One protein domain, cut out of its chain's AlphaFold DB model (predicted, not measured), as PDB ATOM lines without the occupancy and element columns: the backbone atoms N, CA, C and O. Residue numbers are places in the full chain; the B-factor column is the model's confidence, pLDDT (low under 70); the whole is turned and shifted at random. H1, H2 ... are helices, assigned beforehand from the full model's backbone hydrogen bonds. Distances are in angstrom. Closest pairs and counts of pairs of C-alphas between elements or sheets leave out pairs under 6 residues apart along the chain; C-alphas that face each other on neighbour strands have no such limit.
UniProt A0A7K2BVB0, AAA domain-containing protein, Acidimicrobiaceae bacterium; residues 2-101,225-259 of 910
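Overview. This is residues 2 to 101 and 225 to 259 of the 910 residues of the protein "AAA domain-containing protein" of Acidimicrobiaceae bacterium (UniProt A0A7K2BVB0). Three helices, H2, H3 and H4, form an up-and-down bundle, with H1 lying across one side of it, by H2 and H3. Beyond H4, on the side away from H1, lie H5, H6 and the tiny H7. The printed part has 135 residues, with seven named helices, H1 to H7 in order, and no named strand; the class is all helix. It is compact, with a radius of gyration of the C-alphas of 13.9 A and spans of 39 by 31 by 30 A.

Along the chain. H1, residues 2 to 9, begins at C-alpha 2 (-38.808, 45.431, 2.364). H2, residues 16 to 32, is 23.4 A long, with a kink of 46 degrees near residue 25. H3 is residues 37 to 48, 16.0 A, and H4 residues 58 to 70, 17.8 A. H5 is residues 88 to 98, 15.2 A, H6 residues 231 to 237, and H7 residues 241 to 244, ending at C-alpha 244 (-32.955, 20.341, -1.241).

Arrangement. H4 is the hub, touching five helices. H3 and H4 form a hairpin at 29 degrees, a shallow tilt; their closest C-alphas, of Ile 47 and Asp 63, are 6.3 A apart. H2 and H3 form another, at 27 degrees, closest at the C-alphas of Val 30 and Ala 39, 6.6 A. H1 touches H3 about perpendicular, at 83 degrees, with the C-alphas of Leu 8 and Ala 42 closest at 6.2 A. H4, with residues 64 to 68 alone, touches H5, the closest C-alphas being those of Val 68 and Ala 98, 6.2 A. H6 and H7 each only just touch H4, with 3 pairs of C-alphas within 8 A; the closest are Leu 58 and Val 237, 5.2 A, and Trp 65 and Leu 244, 5.7 A. Every O i to N i+4 pair is within hydrogen-bond range in H1, H3, H4 and H6, but 9 of 13 in H2 and 6 of 7 in H5; H7 is too short for such a pair.

Size, cuts and confidence. The farthest C-alphas, of Thr 11 and Ser 252, are 40.5 A apart. Residues 102 to 224 are not printed, and C-alphas 101 and 225 are 18.3 A apart across this cut. The link from H4 to H5 is long. Confidence is under 70 in 16 residues, among them 251 to 259.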
ATOM      1  N   ALA A   2     -40.065  44.725   2.072       57.16
ATOM      2  CA  ALA A   2     -38.808  45.431   2.364       57.16
ATOM      3  C   ALA A   2     -37.694  44.495   2.865       57.16
ATOM      4  O   ALA A   2     -36.540  44.670   2.506       57.16
ATOM      5  N   LYS A   3     -38.045  43.450   3.626       65.56
ATOM      6  CA  LYS A   3     -37.096  42.439   4.100       65.56
ATOM      7  C   LYS A   3     -36.549  41.524   2.986       65.56
ATOM      8  O   LYS A   3     -35.347  41.321   2.947       65.56
ATOM      9  N   LEU A   4     -37.385  41.031   2.067       71.25
ATOM     10  CA  LEU A   4     -36.984  40.087   1.007       71.25
ATOM     11  C   LEU A   4     -36.119  40.772  -0.062       71.25
ATOM     12  O   LEU A   4     -35.020  40.314  -0.355       71.25
ATOM     13  N   THR A   5     -36.543  41.941  -0.546       67.75
ATOM     14  CA  THR A   5     -35.761  42.756  -1.491       67.75
ATOM     15  C   THR A   5     -34.468  43.284  -0.855       67.75
ATOM     16  O   THR A   5     -33.428  43.311  -1.508       67.75
ATOM     17  N   LYS A   6     -34.489  43.643   0.441       70.12
ATOM     18  CA  LYS A   6     -33.275  44.023   1.183       70.12
ATOM     19  C   LYS A   6     -32.326  42.846   1.364       70.12
ATOM     20  O   LYS A   6     -31.127  43.047   1.238       70.12
ATOM     21  N   ILE A   7     -32.820  41.635   1.629       75.38
ATOM     22  CA  ILE A   7     -31.955  40.452   1.706       75.38
ATOM     23  C   ILE A   7     -31.345  40.178   0.334       75.38
ATOM     24  O   ILE A   7     -30.139  40.000   0.282       75.38
ATOM     25  N   LEU A   8     -32.097  40.261  -0.768       75.75
ATOM     26  CA  LEU A   8     -31.563  40.093  -2.130       75.75
ATOM     27  C   LEU A   8     -30.542  41.177  -2.548       75.75
ATOM     28  O   LEU A   8     -29.783  40.954  -3.484       75.75
ATOM     29  N   ARG A   9     -30.507  42.346  -1.885       68.62
ATOM     30  CA  ARG A   9     -29.587  43.471  -2.184       68.62
ATOM     31  C   ARG A   9     -28.456  43.670  -1.182       68.62
ATOM     32  O   ARG A   9     -27.455  44.296  -1.509       68.62
ATOM     33  N   GLY A  10     -28.661  43.240   0.055       69.12
ATOM     34  CA  GLY A  10     -27.829  43.634   1.179       69.12
ATOM     35  C   GLY A  10     -26.412  43.083   1.089       69.12
ATOM     36  O   GLY A  10     -26.167  42.026   0.522       69.12
ATOM     37  N   THR A  11     -25.484  43.780   1.725       70.38
ATOM     38  CA  THR A  11     -24.141  43.268   2.024       70.38
ATOM     39  C   THR A  11     -24.068  42.652   3.423       70.38
ATOM     40  O   THR A  11     -23.063  42.045   3.778       70.38
ATOM     41  N   ASP A  12     -25.132  42.806   4.220       79.44
ATOM     42  CA  ASP A  12     -25.205  42.332   5.602       79.44
ATOM     43  C   ASP A  12     -25.275  40.793   5.679       79.44
ATOM     44  O   ASP A  12     -25.898  40.172   4.804       79.44
ATOM     45  N   PRO A  13     -24.702  40.172   6.734       80.81
ATOM     46  CA  PRO A  13     -24.841  38.742   6.997       80.81
ATOM     47  C   PRO A  13     -26.312  38.321   7.092       80.81
ATOM     48  O   PRO A  13     -27.118  38.994   7.735       80.81
ATOM     49  N   VAL A  14     -26.651  37.188   6.481       85.56
ATOM     50  CA  VAL A  14     -28.013  36.642   6.435       85.56
ATOM     51  C   VAL A  14     -28.135  35.517   7.460       85.56
ATOM     52  O   VAL A  14     -27.303  34.612   7.501       85.56
ATOM     53  N   SER A  15     -29.167  35.557   8.308       84.31
ATOM     54  CA  SER A  15     -29.433  34.457   9.244       84.31
ATOM     55  C   SER A  15     -30.005  33.227   8.527       84.31
ATOM     56  O   SER A  15     -30.677  33.354   7.509       84.31
ATOM     57  N   GLU A  16     -29.826  32.028   9.086       79.75
ATOM     58  CA  GLU A  16     -30.388  30.789   8.519       79.75
ATOM     59  C   GLU A  16     -31.908  30.855   8.294       79.75
ATOM     60  O   GLU A  16     -32.405  30.359   7.291       79.75
ATOM     61  N   THR A  17     -32.657  31.519   9.181       80.94
ATOM     62  CA  THR A  17     -34.106  31.711   9.016       80.94
ATOM     63  C   THR A  17     -34.437  32.622   7.832       80.94
ATOM     64  O   THR A  17     -35.402  32.373   7.116       80.94
ATOM     65  N   GLU A  18     -33.641  33.667   7.608       82.94
ATOM     66  CA  GLU A  18     -33.804  34.587   6.477       82.94
ATOM     67  C   GLU A  18     -33.366  33.950   5.159       82.94
ATOM     68  O   GLU A  18     -34.030  34.148   4.145       82.94
ATOM     69  N   ALA A  19     -32.305  33.140   5.181       83.38
ATOM     70  CA  ALA A  19     -31.907  32.323   4.044       83.38
ATOM     71  C   ALA A  19     -33.027  31.339   3.680       83.38
ATOM     72  O   ALA A  19     -33.448  31.313   2.531       83.38
ATOM     73  N   ASN A  20     -33.598  30.618   4.652       82.44
ATOM     74  CA  ASN A  20     -34.702  29.684   4.396       82.44
ATOM     75  C   ASN A  20     -35.902  30.379   3.719       82.44
ATOM     76  O   ASN A  20     -36.413  29.885   2.722       82.44
ATOM     77  N   GLN A  21     -36.282  31.576   4.187       80.88
ATOM     78  CA  GLN A  21     -37.374  32.376   3.603       80.88
ATOM     79  C   GLN A  21     -37.116  32.813   2.156       80.88
ATOM     80  O   GLN A  21     -38.047  32.907   1.363       80.88
ATOM     81  N   VAL A  22     -35.868  33.124   1.802       84.44
ATOM     82  CA  VAL A  22     -35.522  33.492   0.422       84.44
ATOM     83  C   VAL A  22     -35.417  32.251  -0.465       84.44
ATOM     84  O   VAL A  22     -35.813  32.291  -1.627       84.44
ATOM     85  N   PHE A  23     -34.955  31.125   0.075       86.88
ATOM     86  CA  PHE A  23     -34.855  29.866  -0.661       86.88
ATOM     87  C   PHE A  23     -36.212  29.192  -0.901       86.88
ATOM     88  O   PHE A  23     -36.342  28.467  -1.882       86.88
ATOM     89  N   GLU A  24     -37.256  29.510  -0.131       82.38
ATOM     90  CA  GLU A  24     -38.646  29.184  -0.503       82.38
ATOM     91  C   GLU A  24     -39.026  29.745  -1.887       82.38
ATOM     92  O   GLU A  24     -39.804  29.126  -2.614       82.38
ATOM     93  N   LEU A  25     -38.450  30.893  -2.264       83.06
ATOM     94  CA  LEU A  25     -38.610  31.495  -3.585       83.06
ATOM     95  C   LEU A  25     -37.582  30.968  -4.595       83.06
ATOM     96  O   LEU A  25     -37.947  30.641  -5.720       83.06
ATOM     97  N   LEU A  26     -36.302  30.911  -4.222       85.25
ATOM     98  CA  LEU A  26     -35.230  30.609  -5.176       85.25
ATOM     99  C   LEU A  26     -35.145  29.125  -5.547       85.25
ATOM    100  O   LEU A  26     -34.818  28.825  -6.688       85.25
ATOM    101  N   VAL A  27     -35.466  28.193  -4.639       85.44
ATOM    102  CA  VAL A  27     -35.376  26.750  -4.930       85.44
ATOM    103  C   VAL A  27     -36.277  26.355  -6.106       85.44
ATOM    104  O   VAL A  27     -35.760  25.782  -7.060       85.44
ATOM    105  N   PRO A  28     -37.579  26.699  -6.137       81.62
ATOM    106  CA  PRO A  28     -38.429  26.339  -7.272       81.62
ATOM    107  C   PRO A  28     -38.082  27.071  -8.577       81.62
ATOM    108  O   PRO A  28     -38.424  26.578  -9.651       81.62
ATOM    109  N   VAL A  29     -37.468  28.258  -8.481       83.06
ATOM    110  CA  VAL A  29     -37.029  29.055  -9.636       83.06
ATOM    111  C   VAL A  29     -35.791  28.417 -10.263       83.06
ATOM    112  O   VAL A  29     -35.819  28.088 -11.441       83.06
ATOM    113  N   VAL A  30     -34.761  28.143  -9.460       83.69
ATOM    114  CA  VAL A  30     -33.486  27.555  -9.897       83.69
ATOM    115  C   VAL A  30     -33.629  26.086 -10.308       83.69
ATOM    116  O   VAL A  30     -32.985  25.660 -11.255       83.69
ATOM    117  N   GLU A  31     -34.477  25.293  -9.637       77.69
ATOM    118  CA  GLU A  31     -34.706  23.891 -10.035       77.69
ATOM    119  C   GLU A  31     -35.394  23.762 -11.397       77.69
ATOM    120  O   GLU A  31     -35.215  22.749 -12.071       77.69
ATOM    121  N   ARG A  32     -36.215  24.747 -11.782       77.69
ATOM    122  CA  ARG A  32     -36.927  24.733 -13.066       77.69
ATOM    123  C   ARG A  32     -36.137  25.433 -14.164       77.69
ATOM    124  O   ARG A  32     -36.023  24.852 -15.235       77.69
ATOM    125  N   SER A  33     -35.528  26.573 -13.829       75.62
ATOM    126  CA  SER A  33     -34.676  27.367 -14.711       75.62
ATOM    127  C   SER A  33     -33.247  27.463 -14.154       75.62
ATOM    128  O   SER A  33     -32.844  28.488 -13.594       75.62
ATOM    129  N   PRO A  34     -32.436  26.396 -14.272       63.91
ATOM    130  CA  PRO A  34     -31.051  26.392 -13.800       63.91
ATOM    131  C   PRO A  34     -30.117  27.286 -14.631       63.91
ATOM    132  O   PRO A  34     -28.940  27.378 -14.298       63.91
ATOM    133  N   GLY A  35     -30.621  27.925 -15.695       65.56
ATOM    134  CA  GLY A  35     -29.922  28.928 -16.507       65.56
ATOM    135  C   GLY A  35     -30.299  30.378 -16.184       65.56
ATOM    136  O   GLY A  35     -29.771  31.282 -16.821       65.56
ATOM    137  N   ALA A  36     -31.187  30.611 -15.210       77.44
ATOM    138  CA  ALA A  36     -31.588  31.952 -14.801       77.44
ATOM    139  C   ALA A  36     -30.460  32.639 -14.016       77.44
ATOM    140  O   ALA A  36     -30.438  32.602 -12.781       77.44
ATOM    141  N   ASP A  37     -29.505  33.246 -14.723       80.06
ATOM    142  CA  ASP A  37     -28.287  33.825 -14.140       80.06
ATOM    143  C   ASP A  37     -28.584  34.804 -12.998       80.06
ATOM    144  O   ASP A  37     -27.949  34.731 -11.946       80.06
ATOM    145  N   ASP A  38     -29.633  35.619 -13.129       82.00
ATOM    146  CA  ASP A  38     -30.067  36.548 -12.082       82.00
ATOM    147  C   ASP A  38     -30.569  35.832 -10.811       82.00
ATOM    148  O   ASP A  38     -30.322  36.285  -9.687       82.00
ATOM    149  N   ALA A  39     -31.248  34.690 -10.955       83.56
ATOM    150  CA  ALA A  39     -31.685  33.869  -9.825       83.56
ATOM    151  C   ALA A  39     -30.517  33.111  -9.178       83.56
ATOM    152  O   ALA A  39     -30.470  32.969  -7.951       83.56
ATOM    153  N   LEU A  40     -29.562  32.652  -9.988       86.19
ATOM    154  CA  LEU A  40     -28.348  31.977  -9.534       86.19
ATOM    155  C   LEU A  40     -27.427  32.928  -8.770       86.19
ATOM    156  O   LEU A  40     -26.917  32.564  -7.709       86.19
ATOM    157  N   ASP A  41     -27.246  34.149  -9.268       84.19
ATOM    158  CA  ASP A  41     -26.454  35.194  -8.622       84.19
ATOM    159  C   ASP A  41     -27.103  35.636  -7.308       84.19
ATOM    160  O   ASP A  41     -26.425  35.779  -6.284       84.19
ATOM    161  N   ALA A  42     -28.434  35.757  -7.291       83.69
ATOM    162  CA  ALA A  42     -29.189  35.991  -6.067       83.69
ATOM    163  C   ALA A  42     -28.999  34.857  -5.041       83.69
ATOM    164  O   ALA A  42     -28.755  35.131  -3.860       83.69
ATOM    165  N   ALA A  43     -29.070  33.592  -5.469       86.88
ATOM    166  CA  ALA A  43     -28.875  32.430  -4.601       86.88
ATOM    167  C   ALA A  43     -27.444  32.362  -4.044       86.88
ATOM    168  O   ALA A  43     -27.266  32.259  -2.826       86.88
ATOM    169  N   ALA A  44     -26.430  32.503  -4.904       86.56
ATOM    170  CA  ALA A  44     -25.022  32.537  -4.517       86.56
ATOM    171  C   ALA A  44     -24.733  33.680  -3.535       86.56
ATOM    172  O   ALA A  44     -24.080  33.479  -2.509       86.56
ATOM    173  N   GLY A  45     -25.276  34.872  -3.803       86.12
ATOM    174  CA  GLY A  45     -25.118  36.045  -2.951       86.12
ATOM    175  C   GLY A  45     -25.758  35.887  -1.569       86.12
ATOM    176  O   GLY A  45     -25.241  36.426  -0.589       86.12
ATOM    177  N   VAL A  46     -26.871  35.155  -1.450       86.38
ATOM    178  CA  VAL A  46     -27.491  34.844  -0.149       86.38
ATOM    179  C   VAL A  46     -26.704  33.759   0.595       86.38
ATOM    180  O   VAL A  46     -26.454  33.923   1.789       86.38
ATOM    181  N   ILE A  47     -26.249  32.698  -0.086       87.56
ATOM    182  CA  ILE A  47     -25.431  31.627   0.521       87.56
ATOM    183  C   ILE A  47     -24.096  32.176   1.027       87.56
ATOM    184  O   ILE A  47     -23.713  31.902   2.163       87.56
ATOM    185  N   GLY A  48     -23.414  33.000   0.228       84.94
ATOM    186  CA  GLY A  48     -22.131  33.601   0.599       84.94
ATOM    187  C   GLY A  48     -22.208  34.495   1.842       84.94
ATOM    188  O   GLY A  48     -21.230  34.624   2.574       84.94
ATOM    189  N   ARG A  49     -23.385  35.069   2.129       87.81
ATOM    190  CA  ARG A  49     -23.643  35.878   3.335       87.81
ATOM    191  C   ARG A  49     -24.226  35.077   4.501       87.81
ATOM    192  O   ARG A  49     -24.397  35.646   5.579       87.81
ATOM    193  N   CYS A  50     -24.518  33.791   4.316       85.38
ATOM    194  CA  CYS A  50     -24.986  32.892   5.367       85.38
ATOM    195  C   CYS A  50     -23.779  32.169   6.009       85.38
ATOM    196  O   CYS A  50     -23.086  31.409   5.328       85.38
ATOM    197  N   PRO A  51     -23.469  32.403   7.298       80.25
ATOM    198  CA  PRO A  51     -22.274  31.844   7.929       80.25
ATOM    199  C   PRO A  51     -22.381  30.327   8.148       80.25
ATOM    200  O   PRO A  51     -23.377  29.831   8.672       80.25
ATOM    201  N   LEU A  52     -21.313  29.591   7.816       81.56
ATOM    202  CA  LEU A  52     -21.211  28.150   8.070       81.56
ATOM    203  C   LEU A  52     -21.005  27.865   9.568       81.56
ATOM    204  O   LEU A  52     -20.087  28.407  10.189       81.56
ATOM    205  N   SER A  53     -21.827  26.985  10.147       80.00
ATOM    206  CA  SER A  53     -21.750  26.568  11.552       80.00
ATOM    207  C   SER A  53     -21.784  25.046  11.681       80.00
ATOM    208  O   SER A  53     -22.598  24.380  11.050       80.00
ATOM    209  N   LYS A  54     -20.941  24.480  12.556       74.31
ATOM    210  CA  LYS A  54     -20.914  23.026  12.801       74.31
ATOM    211  C   LYS A  54     -22.204  22.510  13.444       74.31
ATOM    212  O   LYS A  54     -22.599  21.381  13.172       74.31
ATOM    213  N   ASP A  55     -22.862  23.335  14.255       75.69
ATOM    214  CA  ASP A  55     -24.052  22.948  15.025       75.69
ATOM    215  C   ASP A  55     -25.361  23.158  14.254       75.69
ATOM    216  O   ASP A  55     -26.426  22.757  14.723       75.69
ATOM    217  N   ARG A  56     -25.304  23.808  13.083       78.56
ATOM    218  CA  ARG A  56     -26.481  24.120  12.271       78.56
ATOM    219  C   ARG A  56     -26.227  23.798  10.794       78.56
ATOM    220  O   ARG A  56     -25.428  24.467  10.145       78.56
ATOM    221  N   PRO A  57     -26.867  22.751  10.250       80.25
ATOM    222  CA  PRO A  57     -26.512  22.225   8.940       80.25
ATOM    223  C   PRO A  57     -27.161  22.964   7.759       80.25
ATOM    224  O   PRO A  57     -26.811  22.653   6.625       80.25
ATOM    225  N   LEU A  58     -28.081  23.921   7.962       85.81
ATOM    226  CA  LEU A  58     -28.853  24.516   6.858       85.81
ATOM    227  C   LEU A  58     -27.950  25.212   5.835       85.81
ATOM    228  O   LEU A  58     -28.082  24.950   4.644       85.81
ATOM    229  N   ALA A  59     -27.004  26.044   6.279       84.94
ATOM    230  CA  ALA A  59     -26.084  26.732   5.368       84.94
ATOM    231  C   ALA A  59     -25.240  25.749   4.530       84.94
ATOM    232  O   ALA A  59     -25.018  25.978   3.344       84.94
ATOM    233  N   HIS A  60     -24.834  24.620   5.125       87.75
ATOM    234  CA  HIS A  60     -24.113  23.551   4.428       87.75
ATOM    235  C   HIS A  60     -24.999  22.810   3.419       87.75
ATOM    236  O   HIS A  60     -24.529  22.464   2.340       87.75
ATOM    237  N   VAL A  61     -26.272  22.579   3.750       88.44
ATOM    238  CA  VAL A  61     -27.240  21.920   2.860       88.44
ATOM    239  C   VAL A  61     -27.633  22.832   1.694       88.44
ATOM    240  O   VAL A  61     -27.741  22.344   0.575       88.44
ATOM    241  N   LEU A  62     -27.801  24.139   1.922       89.12
ATOM    242  CA  LEU A  62     -28.098  25.122   0.873       89.12
ATOM    243  C   LEU A  62     -26.930  25.289  -0.102       89.12
ATOM    244  O   LEU A  62     -27.139  25.278  -1.310       89.12
ATOM    245  N   ASP A  63     -25.704  25.402   0.415       89.19
ATOM    246  CA  ASP A  63     -24.506  25.487  -0.422       89.19
ATOM    247  C   ASP A  63     -24.254  24.169  -1.173       89.19
ATOM    248  O   ASP A  63     -23.955  24.189  -2.364       89.19
ATOM    249  N   TRP A  64     -24.470  23.013  -0.527       91.50
ATOM    250  CA  TRP A  64     -24.442  21.712  -1.203       91.50
ATOM    251  C   TRP A  64     -25.470  21.635  -2.332       91.50
ATOM    252  O   TRP A  64     -25.090  21.331  -3.458       91.50
ATOM    253  N   TRP A  65     -26.740  21.958  -2.057       91.19
ATOM    254  CA  TRP A  65     -27.814  21.971  -3.053       91.19
ATOM    255  C   TRP A  65     -27.473  22.892  -4.226       91.19
ATOM    256  O   TRP A  65     -27.634  22.491  -5.374       91.19
ATOM    257  N   PHE A  66     -26.950  24.090  -3.955       89.62
ATOM    258  CA  PHE A  66     -26.577  25.045  -4.992       89.62
ATOM    259  C   PHE A  66     -25.482  24.485  -5.904       89.62
ATOM    260  O   PHE A  66     -25.645  24.486  -7.123       89.62
ATOM    261  N   VAL A  67     -24.410  23.928  -5.334       88.44
ATOM    262  CA  VAL A  67     -23.307  23.336  -6.109       88.44
ATOM    263  C   VAL A  67     -23.780  22.148  -6.942       88.44
ATOM    264  O   VAL A  67     -23.489  22.080  -8.133       88.44
ATOM    265  N   VAL A  68     -24.536  21.215  -6.353       87.94
ATOM    266  CA  VAL A  68     -24.954  20.006  -7.082       87.94
ATOM    267  C   VAL A  68     -26.027  20.295  -8.131       87.94
ATOM    268  O   VAL A  68     -26.069  19.603  -9.143       87.94
ATOM    269  N   THR A  69     -26.871  21.307  -7.920       86.50
ATOM    270  CA  THR A  69     -27.979  21.653  -8.828       86.50
ATOM    271  C   THR A  69     -27.527  22.550  -9.975       86.50
ATOM    272  O   THR A  69     -27.999  22.385 -11.092       86.50
ATOM    273  N   THR A  70     -26.593  23.471  -9.726       85.88
ATOM    274  CA  THR A  70     -26.193  24.500 -10.704       85.88
ATOM    275  C   THR A  70     -24.816  24.248 -11.315       85.88
ATOM    276  O   THR A  70     -24.476  24.841 -12.333       85.88
ATOM    277  N   GLY A  71     -23.987  23.402 -10.690       83.81
ATOM    278  CA  GLY A  71     -22.594  23.181 -11.088       83.81
ATOM    279  C   GLY A  71     -21.669  24.377 -10.826       83.81
ATOM    280  O   GLY A  71     -20.477  24.303 -11.126       83.81
ATOM    281  N   ARG A  72     -22.187  25.480 -10.266       85.62
ATOM    282  CA  ARG A  72     -21.400  26.669  -9.931       85.62
ATOM    283  C   ARG A  72     -20.518  26.417  -8.709       85.62
ATOM    284  O   ARG A  72     -20.771  25.537  -7.887       85.62
ATOM    285  N   ALA A  73     -19.465  27.223  -8.594       82.38
ATOM    286  CA  ALA A  73     -18.560  27.159  -7.457       82.38
ATOM    287  C   ALA A  73     -19.307  27.438  -6.146       82.38
ATOM    288  O   ALA A  73     -20.164  28.319  -6.065       82.38
ATOM    289  N   SER A  74     -18.935  26.692  -5.110       82.12
ATOM    290  CA  SER A  74     -19.419  26.908  -3.750       82.12
ATOM    291  C   SER A  74     -19.108  28.335  -3.290       82.12
ATOM    292  O   SER A  74     -17.961  28.783  -3.379       82.12
ATOM    293  N   ALA A  75     -20.114  29.040  -2.766       79.62
ATOM    294  CA  ALA A  75     -19.963  30.442  -2.379       79.62
ATOM    295  C   ALA A  75     -19.109  30.610  -1.108       79.62
ATOM    296  O   ALA A  75     -18.454  31.634  -0.925       79.62
ATOM    297  N   ASN A  76     -19.100  29.609  -0.220       79.75
ATOM    298  CA  ASN A  76     -18.391  29.650   1.068       79.75
ATOM    299  C   ASN A  76     -17.638  28.344   1.431       79.75
ATOM    300  O   ASN A  76     -17.056  28.239   2.513       79.75
ATOM    301  N   GLY A  77     -17.598  27.355   0.534       79.62
ATOM    302  CA  GLY A  77     -16.920  26.060   0.693       79.62
ATOM    303  C   GLY A  77     -17.720  24.974   1.432       79.62
ATOM    304  O   GLY A  77     -17.159  23.913   1.724       79.62
ATOM    305  N   GLY A  78     -18.987  25.222   1.776       78.75
ATOM    306  CA  GLY A  78     -19.839  24.348   2.590       78.75
ATOM    307  C   GLY A  78     -20.219  23.019   1.928       78.75
ATOM    308  O   GLY A  78     -20.257  21.997   2.616       78.75
ATOM    309  N   ALA A  79     -20.403  23.009   0.606       82.88
ATOM    310  CA  ALA A  79     -20.798  21.846  -0.192       82.88
ATOM    311  C   ALA A  79     -19.833  20.655  -0.074       82.88
ATOM    312  O   ALA A  79     -20.255  19.499  -0.089       82.88
ATOM    313  N   HIS A  80     -18.537  20.933   0.090       82.38
ATOM    314  CA  HIS A  80     -17.483  19.919   0.204       82.38
ATOM    315  C   HIS A  80     -17.016  19.693   1.654       82.38
ATOM    316  O   HIS A  80     -16.115  18.889   1.897       82.38
ATOM    317  N   ARG A  81     -17.604  20.397   2.634       83.62
ATOM    318  CA  ARG A  81     -17.244  20.335   4.064       83.62
ATOM    319  C   ARG A  81     -18.487  20.133   4.931       83.62
ATOM    320  O   ARG A  81     -18.842  20.994   5.734       83.62
ATOM    321  N   LEU A  82     -19.156  18.996   4.753       85.88
ATOM    322  CA  LEU A  82     -20.364  18.648   5.506       85.88
ATOM    323  C   LEU A  82     -20.028  18.373   6.990       85.88
ATOM    324  O   LEU A  82     -19.125  17.575   7.257       85.88
ATOM    325  N   PRO A  83     -20.718  19.004   7.960       84.00
ATOM    326  CA  PRO A  83     -20.446  18.810   9.384       84.00
ATOM    327  C   PRO A  83     -20.958  17.452   9.891       84.00
ATOM    328  O   PRO A  83     -21.918  16.896   9.359       84.00
ATOM    329  N   GLU A  84     -20.362  16.946  10.977       83.44
ATOM    330  CA  GLU A  84     -20.783  15.698  11.649       83.44
ATOM    331  C   GLU A  84     -22.202  15.768  12.246       83.44
ATOM    332  O   GLU A  84     -22.781  14.742  12.586       83.44
ATOM    333  N   SER A  85     -22.782  16.970  12.353       81.94
ATOM    334  CA  SER A  85     -24.173  17.179  12.772       81.94
ATOM    335  C   SER A  85     -25.204  16.710  11.737       81.94
ATOM    336  O   SER A  85     -26.372  16.532  12.087       81.94
ATOM    337  N   ILE A  86     -24.799  16.480  10.481       84.88
ATOM    338  CA  ILE A  86     -25.639  15.836   9.463       84.88
ATOM    339  C   ILE A  86     -25.557  14.318   9.647       84.88
ATOM    340  O   ILE A  86     -24.472  13.741   9.625       84.88
ATOM    341  N   ASP A  87     -26.720  13.676   9.787       87.00
ATOM    342  CA  ASP A  87     -26.856  12.223   9.948       87.00
ATOM    343  C   ASP A  87     -26.072  11.446   8.878       87.00
ATOM    344  O   ASP A  87     -26.154  11.769   7.691       87.00
ATOM    345  N   GLU A  88     -25.352  10.395   9.287       84.25
ATOM    346  CA  GLU A  88     -24.503   9.579   8.406       84.25
ATOM    347  C   GLU A  88     -25.233   9.079   7.161       84.25
ATOM    348  O   GLU A  88     -24.665   9.056   6.067       84.25
ATOM    349  N   ARG A  89     -26.514   8.722   7.323       84.81
ATOM    350  CA  ARG A  89     -27.352   8.202   6.240       84.81
ATOM    351  C   ARG A  89     -27.536   9.223   5.122       84.81
ATOM    352  O   ARG A  89     -27.708   8.809   3.986       84.81
ATOM    353  N   ALA A  90     -27.485  10.522   5.433       84.94
ATOM    354  CA  ALA A  90     -27.528  11.615   4.461       84.94
ATOM    355  C   ALA A  90     -26.127  12.107   4.069       84.94
ATOM    356  O   ALA A  90     -25.855  12.332   2.891       84.94
ATOM    357  N   ARG A  91     -25.214  12.219   5.040       88.56
ATOM    358  CA  ARG A  91     -23.868  12.778   4.864       88.56
ATOM    359  C   ARG A  91     -23.023  12.004   3.847       88.56
ATOM    360  O   ARG A  91     -22.348  12.631   3.033       88.56
ATOM    361  N   GLY A  92     -23.072  10.669   3.870       87.12
ATOM    362  CA  GLY A  92     -22.342   9.812   2.925       87.12
ATOM    363  C   GLY A  92     -22.784  10.020   1.469       87.12
ATOM    364  O   GLY A  92     -21.955  10.407   0.640       87.12
ATOM    365  N   PRO A  93     -24.082   9.845   1.149       88.19
ATOM    366  CA  PRO A  93     -24.617  10.124  -0.182       88.19
ATOM    367  C   PRO A  93     -24.389  11.568  -0.646       88.19
ATOM    368  O   PRO A  93     -23.966  11.773  -1.780       88.19
ATOM    369  N   MET A  94     -24.579  12.573   0.221       89.50
ATOM    370  CA  MET A  94     -24.308  13.979  -0.125       89.50
ATOM    371  C   MET A  94     -22.845  14.202  -0.537       89.50
ATOM    372  O   MET A  94     -22.578  14.849  -1.552       89.50
ATOM    373  N   ALA A  95     -21.893  13.642   0.215       87.44
ATOM    374  CA  ALA A  95     -20.474  13.744  -0.110       87.44
ATOM    375  C   ALA A  95     -20.135  13.052  -1.439       87.44
ATOM    376  O   ALA A  95     -19.349  13.590  -2.215       87.44
ATOM    377  N   ALA A  96     -20.750  11.901  -1.720       86.62
ATOM    378  CA  ALA A  96     -20.548  11.178  -2.973       86.62
ATOM    379  C   ALA A  96     -21.063  11.967  -4.189       86.62
ATOM    380  O   ALA A  96     -20.367  12.052  -5.195       86.62
ATOM    381  N   VAL A  97     -22.238  12.604  -4.086       87.56
ATOM    382  CA  VAL A  97     -22.791  13.442  -5.167       87.56
ATOM    383  C   VAL A  97     -21.932  14.678  -5.421       87.56
ATOM    384  O   VAL A  97     -21.665  15.009  -6.571       87.56
ATOM    385  N   ALA A  98     -21.445  15.339  -4.368       85.06
ATOM    386  CA  ALA A  98     -20.591  16.521  -4.503       85.06
ATOM    387  C   ALA A  98     -19.207  16.219  -5.118       85.06
ATOM    388  O   ALA A  98     -18.482  17.148  -5.465       85.06
ATOM    389  N   GLN A  99     -18.821  14.942  -5.215       84.38
ATOM    390  CA  GLN A  99     -17.576  14.479  -5.836       84.38
ATOM    391  C   GLN A  99     -17.765  14.001  -7.284       84.38
ATOM    392  O   GLN A  99     -16.781  13.639  -7.932       84.38
ATOM    393  N   LEU A 100     -18.999  13.987  -7.803       83.88
ATOM    394  CA  LEU A 100     -19.253  13.642  -9.198       83.88
ATOM    395  C   LEU A 100     -18.648  14.711 -10.111       83.88
ATOM    396  O   LEU A 100     -18.972  15.892 -10.015       83.88
ATOM    397  N   SER A 101     -17.765  14.277 -11.005       75.75
ATOM    398  CA  SER A 101     -17.127  15.133 -12.002       75.75
ATOM    399  C   SER A 101     -17.813  14.917 -13.346       75.75
ATOM    400  O   SER A 101     -17.342  14.120 -14.152       75.75
ATOM    401  N   LEU A 225     -29.159   5.529  -3.024       81.69
ATOM    402  CA  LEU A 225     -30.299   6.384  -2.702       81.69
ATOM    403  C   LEU A 225     -30.844   6.085  -1.309       81.69
ATOM    404  O   LEU A 225     -30.932   4.933  -0.879       81.69
ATOM    405  N   ILE A 226     -31.300   7.134  -0.635       86.06
ATOM    406  CA  ILE A 226     -31.907   7.040   0.689       86.06
ATOM    407  C   ILE A 226     -33.423   6.892   0.528       86.06
ATOM    408  O   ILE A 226     -34.059   7.622  -0.234       86.06
ATOM    409  N   GLY A 227     -34.009   5.936   1.253       79.31
ATOM    410  CA  GLY A 227     -35.451   5.661   1.224       79.31
ATOM    411  C   GLY A 227     -36.314   6.594   2.083       79.31
ATOM    412  O   GLY A 227     -37.524   6.611   1.898       79.31
ATOM    413  N   GLU A 228     -35.723   7.347   3.014       83.19
ATOM    414  CA  GLU A 228     -36.413   8.329   3.863       83.19
ATOM    415  C   GLU A 228     -35.406   9.343   4.442       83.19
ATOM    416  O   GLU A 228     -34.307   8.964   4.854       83.19
ATOM    417  N   VAL A 229     -35.772  10.630   4.504       84.06
ATOM    418  CA  VAL A 229     -34.936  11.675   5.126       84.06
ATOM    419  C   VAL A 229     -34.862  11.464   6.649       84.06
ATOM    420  O   VAL A 229     -35.915  11.460   7.292       84.06
ATOM    421  N   PRO A 230     -33.663  11.383   7.264       87.12
ATOM    422  CA  PRO A 230     -33.523  11.277   8.717       87.12
ATOM    423  C   PRO A 230     -34.211  12.429   9.470       87.12
ATOM    424  O   PRO A 230     -34.057  13.600   9.113       87.12
ATOM    425  N   SER A 231     -34.931  12.119  10.555       84.25
ATOM    426  CA  SER A 231     -35.704  13.107  11.331       84.25
ATOM    427  C   SER A 231     -34.857  14.260  11.884       84.25
ATOM    428  O   SER A 231     -35.349  15.379  12.001       84.25
ATOM    429  N   SER A 232     -33.582  14.004  12.190       82.12
ATOM    430  CA  SER A 232     -32.593  14.998  12.629       82.12
ATOM    431  C   SER A 232     -32.327  16.060  11.558       82.12
ATOM    432  O   SER A 232     -32.360  17.256  11.842       82.12
ATOM    433  N   VAL A 233     -32.146  15.631  10.308       82.62
ATOM    434  CA  VAL A 233     -31.924  16.514   9.154       82.62
ATOM    435  C   VAL A 233     -33.209  17.266   8.803       82.62
ATOM    436  O   VAL A 233     -33.176  18.473   8.567       82.62
ATOM    437  N   ARG A 234     -34.363  16.586   8.862       85.19
ATOM    438  CA  ARG A 234     -35.684  17.198   8.653       85.19
ATOM    439  C   ARG A 234     -35.980  18.304   9.671       85.19
ATOM    440  O   ARG A 234     -36.491  19.352   9.292       85.19
ATOM    441  N   TYR A 235     -35.629  18.101  10.941       82.44
ATOM    442  CA  TYR A 235     -35.788  19.117  11.982       82.44
ATOM    443  C   TYR A 235     -34.861  20.324  11.770       82.44
ATOM    444  O   TYR A 235     -35.272  21.459  11.993       82.44
ATOM    445  N   ALA A 236     -33.629  20.086  11.318       78.00
ATOM    446  CA  ALA A 236     -32.623  21.132  11.168       78.00
ATOM    447  C   ALA A 236     -32.810  22.008   9.916       78.00
ATOM    448  O   ALA A 236     -32.550  23.207   9.960       78.00
ATOM    449  N   VAL A 237     -33.260  21.418   8.806       80.38
ATOM    450  CA  VAL A 237     -33.464  22.117   7.524       80.38
ATOM    451  C   VAL A 237     -34.900  22.644   7.391       80.38
ATOM    452  O   VAL A 237     -35.143  23.702   6.809       80.38
ATOM    453  N   GLY A 238     -35.869  21.938   7.975       81.94
ATOM    454  CA  GLY A 238     -37.284  22.284   7.900       81.94
ATOM    455  C   GLY A 238     -37.958  21.748   6.636       81.94
ATOM    456  O   GLY A 238     -37.593  20.705   6.099       81.94
ATOM    457  N   HIS A 239     -38.991  22.449   6.171       79.69
ATOM    458  CA  HIS A 239     -39.893  21.958   5.125       79.69
ATOM    459  C   HIS A 239     -39.261  21.887   3.719       79.69
ATOM    460  O   HIS A 239     -39.742  21.122   2.891       79.69
ATOM    461  N   LEU A 240     -38.166  22.613   3.456       80.69
ATOM    462  CA  LEU A 240     -37.436  22.540   2.182       80.69
ATOM    463  C   LEU A 240     -36.558  21.284   2.046       80.69
ATOM    464  O   LEU A 240     -36.030  21.030   0.968       80.69
ATOM    465  N   VAL A 241     -36.396  20.482   3.106       85.12
ATOM    466  CA  VAL A 241     -35.430  19.368   3.138       85.12
ATOM    467  C   VAL A 241     -35.628  18.342   2.016       85.12
ATOM    468  O   VAL A 241     -34.651  17.825   1.485       85.12
ATOM    469  N   GLU A 242     -36.872  18.063   1.626       84.69
ATOM    470  CA  GLU A 242     -37.183  17.087   0.573       84.69
ATOM    471  C   GLU A 242     -36.889  17.634  -0.831       84.69
ATOM    472  O   GLU A 242     -36.543  16.858  -1.719       84.69
ATOM    473  N   ALA A 243     -36.993  18.954  -1.026       81.75
ATOM    474  CA  ALA A 243     -36.583  19.613  -2.265       81.75
ATOM    475  C   ALA A 243     -35.053  19.679  -2.347       81.75
ATOM    476  O   ALA A 243     -34.458  19.164  -3.289       81.75
ATOM    477  N   LEU A 244     -34.407  20.177  -1.288       86.25
ATOM    478  CA  LEU A 244     -32.955  20.341  -1.241       86.25
ATOM    479  C   LEU A 244     -32.208  19.007  -1.382       86.25
ATOM    480  O   LEU A 244     -31.194  18.958  -2.066       86.25
ATOM    481  N   LEU A 245     -32.703  17.919  -0.778       87.75
ATOM    482  CA  LEU A 245     -32.075  16.592  -0.843       87.75
ATOM    483  C   LEU A 245     -32.628  15.689  -1.956       87.75
ATOM    484  O   LEU A 245     -32.245  14.521  -2.029       87.75
ATOM    485  N   ARG A 246     -33.479  16.195  -2.859       85.31
ATOM    486  CA  ARG A 246     -34.046  15.408  -3.970       85.31
ATOM    487  C   ARG A 246     -33.011  14.567  -4.747       85.31
ATOM    488  O   ARG A 246     -33.335  13.411  -5.035       85.31
ATOM    489  N   PRO A 247     -31.776  15.041  -5.027       85.06
ATOM    490  CA  PRO A 247     -30.791  14.254  -5.779       85.06
ATOM    491  C   PRO A 247     -30.432  12.896  -5.148       85.06
ATOM    492  O   PRO A 247     -30.153  11.937  -5.867       85.06
ATOM    493  N   ILE A 248     -30.483  12.781  -3.815       85.31
ATOM    494  CA  ILE A 248     -30.092  11.567  -3.069       85.31
ATOM    495  C   ILE A 248     -31.284  10.727  -2.589       85.31
ATOM    496  O   ILE A 248     -31.089   9.695  -1.945       85.31
ATOM    497  N   LEU A 249     -32.520  11.138  -2.887       84.81
ATOM    498  CA  LEU A 249     -33.730  10.423  -2.477       84.81
ATOM    499  C   LEU A 249     -34.174   9.392  -3.520       84.81
ATOM    500  O   LEU A 249     -34.028   9.586  -4.735       84.81
ATOM    501  N   SER A 250     -34.742   8.282  -3.034       78.94
ATOM    502  CA  SER A 250     -35.433   7.299  -3.871       78.94
ATOM    503  C   SER A 250     -36.748   7.869  -4.421       78.94
ATOM    504  O   SER A 250     -37.347   8.776  -3.841       78.94
ATOM    505  N   ALA A 251     -37.242   7.314  -5.532       67.12
ATOM    506  CA  ALA A 251     -38.478   7.782  -6.172       67.12
ATOM    507  C   ALA A 251     -39.725   7.704  -5.262       67.12
ATOM    508  O   ALA A 251     -40.674   8.449  -5.477       67.12
ATOM    509  N   SER A 252     -39.731   6.839  -4.237       60.06
ATOM    510  CA  SER A 252     -40.821   6.751  -3.253       60.06
ATOM    511  C   SER A 252     -40.713   7.772  -2.113       60.06
ATOM    512  O   SER A 252     -41.668   7.926  -1.359       60.06
ATOM    513  N   ALA A 253     -39.551   8.410  -1.954       60.03
ATOM    514  CA  ALA A 253     -39.209   9.305  -0.845       60.03
ATOM    515  C   ALA A 253     -39.161  10.788  -1.250       60.03
ATOM    516  O   ALA A 253     -39.065  11.659  -0.388       60.03
ATOM    517  N   ALA A 254     -39.189  11.077  -2.552       61.25
ATOM    518  CA  ALA A 254     -39.193  12.435  -3.077       61.25
ATOM    519  C   ALA A 254     -40.577  13.083  -2.900       61.25
ATOM    520  O   ALA A 254     -41.599  12.498  -3.266       61.25
ATOM    521  N   ALA A 255     -40.612  14.305  -2.365       59.28
ATOM    522  CA  ALA A 255     -41.831  15.106  -2.326       59.28
ATOM    523  C   ALA A 255     -42.322  15.433  -3.748       59.28
ATOM    524  O   ALA A 255     -41.488  15.612  -4.645       59.28
ATOM    525  N   PRO A 256     -43.645  15.571  -3.963       59.09
ATOM    526  CA  PRO A 256     -44.163  16.116  -5.213       59.09
ATOM    527  C   PRO A 256     -43.559  17.500  -5.479       59.09
ATOM    528  O   PRO A 256     -43.275  18.253  -4.545       59.09
ATOM    529  N   GLU A 257     -43.359  17.829  -6.757       59.94
ATOM    530  CA  GLU A 257     -42.868  19.144  -7.172       59.94
ATOM    531  C   GLU A 257     -43.644  20.279  -6.493       59.94
ATOM    532  O   GLU A 257     -44.870  20.221  -6.339       59.94
ATOM    533  N   VAL A 258     -42.926  21.342  -6.116       63.94
ATOM    534  CA  VAL A 258     -43.533  22.544  -5.540       63.94
ATOM    535  C   VAL A 258     -44.603  23.065  -6.501       63.94
ATOM    536  O   VAL A 258     -44.342  23.300  -7.681       63.94
ATOM    537  N   ASN A 259     -45.828  23.248  -6.000       69.19
ATOM    538  CA  ASN A 259     -46.937  23.741  -6.808       69.19
ATOM    539  C   ASN A 259     -46.649  25.181  -7.267       69.19
ATOM    540  O   ASN A 259     -46.879  26.135  -6.524       69.19
TER     541      ASN A 259